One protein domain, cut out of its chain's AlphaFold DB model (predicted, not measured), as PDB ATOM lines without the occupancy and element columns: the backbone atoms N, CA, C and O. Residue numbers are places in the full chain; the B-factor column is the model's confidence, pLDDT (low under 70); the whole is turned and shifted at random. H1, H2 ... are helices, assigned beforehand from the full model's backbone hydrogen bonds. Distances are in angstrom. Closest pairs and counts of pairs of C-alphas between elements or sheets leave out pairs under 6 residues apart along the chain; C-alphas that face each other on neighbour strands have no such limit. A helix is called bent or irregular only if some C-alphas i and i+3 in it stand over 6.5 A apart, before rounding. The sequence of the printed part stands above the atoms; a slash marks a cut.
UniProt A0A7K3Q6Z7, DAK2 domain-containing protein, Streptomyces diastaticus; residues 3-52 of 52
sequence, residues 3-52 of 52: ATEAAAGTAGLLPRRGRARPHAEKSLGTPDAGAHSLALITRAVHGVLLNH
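Overview. This is residues 3 to 52 of the 52 residues of the protein "DAK2 domain-containing protein" of Streptomyces diastaticus (UniProt A0A7K3Q6Z7). The long helix H3 makes the axis of a rod; shorter H1 runs back side by side with its residues 35 to 42, small H2 and the links form a head at one end, and residues 44 to 52 stick out at the other. The printed part has 50 residues with three named helices, in the order H1, H2, H3, and no named strand: all helix. It is loose, with a radius of gyration of the C-alphas of 13.4 A, spanning 44 by 17 by 11 A.

Along the chain. H3, residues 33 to 50, is 26.0 A long and ends at C-alpha 50 (19.138, -28.113, -23.709). H1, residues 3 to 12, is 15.5 A long and begins at C-alpha 3 (28.717, -39.042, -15.589). H2, residues 21 to 27, is irregular: C-alphas 22 and 25 are 8.9 A apart.

Arrangement. H3 touches H1 with residues 35 to 42 alone, at a shallow tilt of 12 degrees, opposite ways; their closest C-alphas, of Ala 35 and Ala 7, are 4.7 A apart. H2 is close to H1 but not clearly touching, about perpendicular at 83 degrees; the closest C-alphas, of Ser 27 and Ala 11, are 7.7 A apart. H2 and H3 are apart. Every O i to N i+4 pair is within hydrogen-bond range in H3, against 4 of 6 in H1 and 1 of 3 in H2, where 3 of 4 O i to N i+3 pairs are.

Size, cuts and confidence. The C-alphas of Glu 25 and His 52, the two farthest apart, are 44.5 A apart. The printed part has no cut, and neither link is long. Residue 52 has pLDDT under 70.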
ATOM      1  N   ALA A   3      27.601 -38.571 -14.768       97.88
ATOM      2  CA  ALA A   3      28.717 -39.042 -15.589       97.88
ATOM      3  C   ALA A   3      30.102 -38.642 -15.033       97.88
ATOM      4  O   ALA A   3      31.017 -39.460 -15.034       97.88
ATOM      5  N   THR A   4      30.271 -37.410 -14.535       98.06
ATOM      6  CA  THR A   4      31.537 -36.960 -13.924       98.06
ATOM      7  C   THR A   4      31.830 -37.689 -12.614       98.06
ATOM      8  O   THR A   4      32.969 -38.083 -12.380       98.06
ATOM      9  N   GLU A   5      30.812 -37.902 -11.781       98.31
ATOM     10  CA  GLU A   5      30.943 -38.641 -10.518       98.31
ATOM     11  C   GLU A   5      31.282 -40.112 -10.769       98.31
ATOM     12  O   GLU A   5      32.205 -40.646 -10.156       98.31
ATOM     13  N   ALA A   6      30.612 -40.746 -11.737       98.38
ATOM     14  CA  ALA A   6      30.925 -42.108 -12.153       98.38
ATOM     15  C   ALA A   6      32.363 -42.231 -12.683       98.38
ATOM     16  O   ALA A   6      33.058 -43.185 -12.337       98.38
ATOM     17  N   ALA A   7      32.833 -41.257 -13.473       98.44
ATOM     18  CA  ALA A   7      34.207 -41.232 -13.967       98.44
ATOM     19  C   ALA A   7      35.228 -41.123 -12.826       98.44
ATOM     20  O   ALA A   7      36.155 -41.928 -12.772       98.44
ATOM     21  N   ALA A   8      35.027 -40.208 -11.874       98.38
ATOM     22  CA  ALA A   8      35.905 -40.073 -10.712       98.38
ATOM     23  C   ALA A   8      35.913 -41.341  -9.838       98.38
ATOM     24  O   ALA A   8      36.969 -41.782  -9.385       98.38
ATOM     25  N   GLY A   9      34.749 -41.980  -9.665       98.25
ATOM     26  CA  GLY A   9      34.602 -43.214  -8.891       98.25
ATOM     27  C   GLY A   9      35.407 -44.398  -9.435       98.25
ATOM     28  O   GLY A   9      35.744 -45.308  -8.677       98.25
ATOM     29  N   THR A  10      35.792 -44.379 -10.716       97.81
ATOM     30  CA  THR A  10      36.628 -45.443 -11.294       97.81
ATOM     31  C   THR A  10      38.015 -45.551 -10.659       97.81
ATOM     32  O   THR A  10      38.604 -46.626 -10.714       97.81
ATOM     33  N   ALA A  11      38.500 -44.503  -9.982       97.44
ATOM     34  CA  ALA A  11      39.753 -44.547  -9.229       97.44
ATOM     35  C   ALA A  11      39.769 -45.645  -8.151       97.44
ATOM     36  O   ALA A  11      40.829 -46.169  -7.819       97.44
ATOM     37  N   GLY A  12      38.606 -46.017  -7.609       96.81
ATOM     38  CA  GLY A  12      38.485 -47.092  -6.623       96.81
ATOM     39  C   GLY A  12      38.359 -48.497  -7.221       96.81
ATOM     40  O   GLY A  12      38.187 -49.455  -6.470       96.81
ATOM     41  N   LEU A  13      38.387 -48.647  -8.549       96.50
ATOM     42  CA  LEU A  13      38.115 -49.917  -9.220       96.50
ATOM     43  C   LEU A  13      39.406 -50.602  -9.668       96.50
ATOM     44  O   LEU A  13      40.277 -49.992 -10.281       96.50
ATOM     45  N   LEU A  14      39.484 -51.917  -9.457       95.94
ATOM     46  CA  LEU A  14      40.552 -52.721 -10.040       95.94
ATOM     47  C   LEU A  14      40.291 -52.909 -11.548       95.94
ATOM     48  O   LEU A  14      39.239 -53.446 -11.922       95.94
ATOM     49  N   PRO A  15      41.212 -52.517 -12.446       93.19
ATOM     50  CA  PRO A  15      40.968 -52.600 -13.879       93.19
ATOM     51  C   PRO A  15      41.037 -54.052 -14.361       93.19
ATOM     52  O   PRO A  15      42.076 -54.709 -14.329       93.19
ATOM     53  N   ARG A  16      39.912 -54.562 -14.873       94.94
ATOM     54  CA  ARG A  16      39.803 -55.945 -15.380       94.94
ATOM     55  C   ARG A  16      40.014 -56.056 -16.894       94.94
ATOM     56  O   ARG A  16      40.089 -57.166 -17.421       94.94
ATOM     57  N   ARG A  17      40.084 -54.928 -17.616       92.50
ATOM     58  CA  ARG A  17      40.160 -54.848 -19.091       92.50
ATOM     59  C   ARG A  17      41.090 -53.713 -19.546       92.50
ATOM     60  O   ARG A  17      41.473 -52.868 -18.746       92.50
ATOM     61  N   GLY A  18      41.418 -53.685 -20.842       92.00
ATOM     62  CA  GLY A  18      42.188 -52.603 -21.468       92.00
ATOM     63  C   GLY A  18      43.668 -52.569 -21.075       92.00
ATOM     64  O   GLY A  18      44.195 -53.518 -20.491       92.00
ATOM     65  N   ARG A  19      44.347 -51.459 -21.401       93.75
ATOM     66  CA  ARG A  19      45.790 -51.281 -21.146       93.75
ATOM     67  C   ARG A  19      46.142 -51.119 -19.665       93.75
ATOM     68  O   ARG A  19      47.291 -51.329 -19.309       93.75
ATOM     69  N   ALA A  20      45.171 -50.791 -18.813       92.88
ATOM     70  CA  ALA A  20      45.369 -50.693 -17.367       92.88
ATOM     71  C   ALA A  20      45.402 -52.068 -16.671       92.88
ATOM     72  O   ALA A  20      45.981 -52.196 -15.599       92.88
ATOM     73  N   ARG A  21      44.845 -53.127 -17.286       94.00
ATOM     74  CA  ARG A  21      44.775 -54.476 -16.686       94.00
ATOM     75  C   ARG A  21      46.137 -55.034 -16.227       94.00
ATOM     76  O   ARG A  21      46.197 -55.543 -15.113       94.00
ATOM     77  N   PRO A  22      47.235 -54.958 -17.010       94.81
ATOM     78  CA  PRO A  22      48.554 -55.427 -16.561       94.81
ATOM     79  C   PRO A  22      49.123 -54.634 -15.373       94.81
ATOM     80  O   PRO A  22      50.073 -55.077 -14.736       94.81
ATOM     81  N   HIS A  23      48.560 -53.460 -15.081       90.06
ATOM     82  CA  HIS A  23      48.980 -52.563 -14.011       90.06
ATOM     83  C   HIS A  23      47.974 -52.526 -12.852       90.06
ATOM     84  O   HIS A  23      47.995 -51.575 -12.086       90.06
ATOM     85  N   ALA A  24      47.131 -53.557 -12.706       88.94
ATOM     86  CA  ALA A  24      45.976 -53.614 -11.806       88.94
ATOM     87  C   ALA A  24      46.121 -52.845 -10.479       88.94
ATOM     88  O   ALA A  24      45.505 -51.795 -10.315       88.94
ATOM     89  N   GLU A  25      46.958 -53.326  -9.560       91.31
ATOM     90  CA  GLU A  25      47.148 -52.692  -8.246       91.31
ATOM     91  C   GLU A  25      47.811 -51.312  -8.333       91.31
ATOM     92  O   GLU A  25      47.526 -50.436  -7.528       91.31
ATOM     93  N   LYS A  26      48.654 -51.084  -9.345       91.50
ATOM     94  CA  LYS A  26      49.298 -49.781  -9.582       91.50
ATOM     95  C   LYS A  26      48.328 -48.736 -10.139       91.50
ATOM     96  O   LYS A  26      48.621 -47.550 -10.071       91.50
ATOM     97  N   SER A  27      47.212 -49.161 -10.728       91.31
ATOM     98  CA  SER A  27      46.185 -48.277 -11.282       91.31
ATOM     99  C   SER A  27      45.128 -47.856 -10.255       91.31
ATOM    100  O   SER A  27      44.357 -46.944 -10.540       91.31
ATOM    101  N   LEU A  28      45.095 -48.469  -9.065       94.56
ATOM    102  CA  LEU A  28      44.238 -48.026  -7.962       94.56
ATOM    103  C   LEU A  28      44.571 -46.580  -7.569       94.56
ATOM    104  O   LEU A  28      45.733 -46.190  -7.473       94.56
ATOM    105  N   GLY A  29      43.535 -45.771  -7.365       95.38
ATOM    106  CA  GLY A  29      43.639 -44.334  -7.120       95.38
ATOM    107  C   GLY A  29      43.707 -43.475  -8.388       95.38
ATOM    108  O   GLY A  29      43.599 -42.256  -8.283       95.38
ATOM    109  N   THR A  30      43.828 -44.073  -9.580       96.19
ATOM    110  CA  THR A  30      43.836 -43.336 -10.854       96.19
ATOM    111  C   THR A  30      42.500 -43.516 -11.577       96.19
ATOM    112  O   THR A  30      42.173 -44.641 -11.956       96.19
ATOM    113  N   PRO A  31      41.718 -42.442 -11.802       97.12
ATOM    114  CA  PRO A  31      40.505 -42.519 -12.609       97.12
ATOM    115  C   PRO A  31      40.779 -43.042 -14.028       97.12
ATOM    116  O   PRO A  31      41.783 -42.696 -14.655       97.12
ATOM    117  N   ASP A  32      39.851 -43.827 -14.569       96.75
ATOM    118  CA  ASP A  32      39.882 -44.282 -15.954       96.75
ATOM    119  C   ASP A  32      39.721 -43.094 -16.914       96.75
ATOM    120  O   ASP A  32      38.721 -42.368 -16.910       96.75
ATOM    121  N   ALA A  33      40.710 -42.919 -17.790       96.44
ATOM    122  CA  ALA A  33      40.714 -41.841 -18.772       96.44
ATOM    123  C   ALA A  33      39.546 -41.961 -19.771       96.44
ATOM    124  O   ALA A  33      39.012 -40.945 -20.230       96.44
ATOM    125  N   GLY A  34      39.118 -43.190 -20.091       97.19
ATOM    126  CA  GLY A  34      37.969 -43.446 -20.960       97.19
ATOM    127  C   GLY A  34      36.662 -42.944 -20.347       97.19
ATOM    128  O   GLY A  34      35.906 -42.226 -21.005       97.19
ATOM    129  N   ALA A  35      36.429 -43.244 -19.070       97.81
ATOM    130  CA  ALA A  35      35.272 -42.770 -18.319       97.81
ATOM    131  C   ALA A  35      35.238 -41.237 -18.216       97.81
ATOM    132  O   ALA A  35      34.189 -40.631 -18.443       97.81
ATOM    133  N   HIS A  36      36.381 -40.588 -17.962       98.12
ATOM    134  CA  HIS A  36      36.462 -39.121 -17.983       98.12
ATOM    135  C   HIS A  36      36.128 -38.537 -19.357       98.12
ATOM    136  O   HIS A  36      35.368 -37.573 -19.453       98.12
ATOM    137  N   SER A  37      36.649 -39.142 -20.424       98.50
ATOM    138  CA  SER A  37      36.361 -38.716 -21.798       98.50
ATOM    139  C   SER A  37      34.866 -38.835 -22.110       98.50
ATOM    140  O   SER A  37      34.267 -37.913 -22.661       98.50
ATOM    141  N   LEU A  38      34.224 -39.924 -21.673       98.44
ATOM    142  CA  LEU A  38      32.779 -40.107 -21.804       98.44
ATOM    143  C   LEU A  38      31.984 -39.060 -21.005       98.44
ATOM    144  O   LEU A  38      30.994 -38.521 -21.504       98.44
ATOM    145  N   ALA A  39      32.420 -38.713 -19.792       98.56
ATOM    146  CA  ALA A  39      31.791 -37.650 -19.010       98.56
ATOM    147  C   ALA A  39      31.860 -36.284 -19.720       98.56
ATOM    148  O   ALA A  39      30.894 -35.518 -19.693       98.56
ATOM    149  N   LEU A  40      32.967 -35.987 -20.404       98.38
ATOM    150  CA  LEU A  40      33.099 -34.770 -21.210       98.38
ATOM    151  C   LEU A  40      32.171 -34.787 -22.432       98.38
ATOM    152  O   LEU A  40      31.483 -33.797 -22.685       98.38
ATOM    153  N   ILE A  41      32.099 -35.914 -23.145       98.50
ATOM    154  CA  ILE A  41      31.209 -36.085 -24.305       98.50
ATOM    155  C   ILE A  41      29.745 -35.905 -23.895       98.50
ATOM    156  O   ILE A  41      29.026 -35.110 -24.497       98.50
ATOM    157  N   THR A  42      29.305 -36.594 -22.840       98.06
ATOM    158  CA  THR A  42      27.921 -36.489 -22.346       98.06
ATOM    159  C   THR A  42      27.576 -35.065 -21.918       98.06
ATOM    160  O   THR A  42      26.486 -34.591 -22.228       98.06
ATOM    161  N   ARG A  43      28.505 -34.343 -21.279       97.19
ATOM    162  CA  ARG A  43      28.323 -32.924 -20.943       97.19
ATOM    163  C   ARG A  43      28.143 -32.053 -22.190       97.19
ATOM    164  O   ARG A  43      27.281 -31.180 -22.178       97.19
ATOM    165  N   ALA A  44      28.929 -32.278 -23.242       97.31
ATOM    166  CA  ALA A  44      28.803 -31.527 -24.490       97.31
ATOM    167  C   ALA A  44      27.450 -31.791 -25.174       97.31
ATOM    168  O   ALA A  44      26.746 -30.845 -25.521       97.31
ATOM    169  N   VAL A  45      27.051 -33.063 -25.288       97.44
ATOM    170  CA  VAL A  45      25.755 -33.459 -25.865       97.44
ATOM    171  C   VAL A  45      24.590 -32.897 -25.052       97.44
ATOM    172  O   VAL A  45      23.655 -32.357 -25.631       97.44
ATOM    173  N   HIS A  46      24.657 -32.956 -23.720       96.38
ATOM    174  CA  HIS A  46      23.635 -32.375 -22.848       96.38
ATOM    175  C   HIS A  46      23.441 -30.875 -23.119       96.38
ATOM    176  O   HIS A  46      22.307 -30.419 -23.208       96.38
ATOM    177  N   GLY A  47      24.531 -30.126 -23.319       96.31
ATOM    178  CA  GLY A  47      24.452 -28.715 -23.699       96.31
ATOM    179  C   GLY A  47      23.740 -28.492 -25.035       96.31
ATOM    180  O   GLY A  47      22.951 -27.562 -25.143       96.31
ATOM    181  N   VAL A  48      23.966 -29.354 -26.033       97.38
ATOM    182  CA  VAL A  48      23.232 -29.293 -27.310       97.38
ATOM    183  C   VAL A  48      21.744 -29.565 -27.087       97.38
ATOM    184  O   VAL A  48      20.919 -28.784 -27.540       97.38
ATOM    185  N   LEU A  49      21.398 -30.619 -26.343       96.88
ATOM    186  CA  LEU A  49      20.003 -31.013 -26.107       96.88
ATOM    187  C   LEU A  49      19.188 -29.980 -25.318       96.88
ATOM    188  O   LEU A  49      17.984 -29.913 -25.511       96.88
ATOM    189  N   LEU A  50      19.817 -29.191 -24.442       95.62
ATOM    190  CA  LEU A  50      19.138 -28.113 -23.709       95.62
ATOM    191  C   LEU A  50      18.862 -26.863 -24.560       95.62
ATOM    192  O   LEU A  50      18.057 -26.030 -24.156       95.62
ATOM    193  N   ASN A  51      19.553 -26.707 -25.693       90.12
ATOM    194  CA  ASN A  51      19.414 -25.559 -26.595       90.12
ATOM    195  C   ASN A  51      18.472 -25.837 -27.784       90.12
ATOM    196  O   ASN A  51      18.359 -24.994 -28.677       90.12
ATOM    197  N   HIS A  52      17.842 -27.011 -27.808       63.94
ATOM    198  CA  HIS A  52      16.799 -27.415 -28.750       63.94
ATOM    199  C   HIS A  52      15.447 -27.452 -28.036       63.94
ATOM    200  O   HIS A  52      14.444 -27.120 -28.704       63.94
TER     201      HIS A  52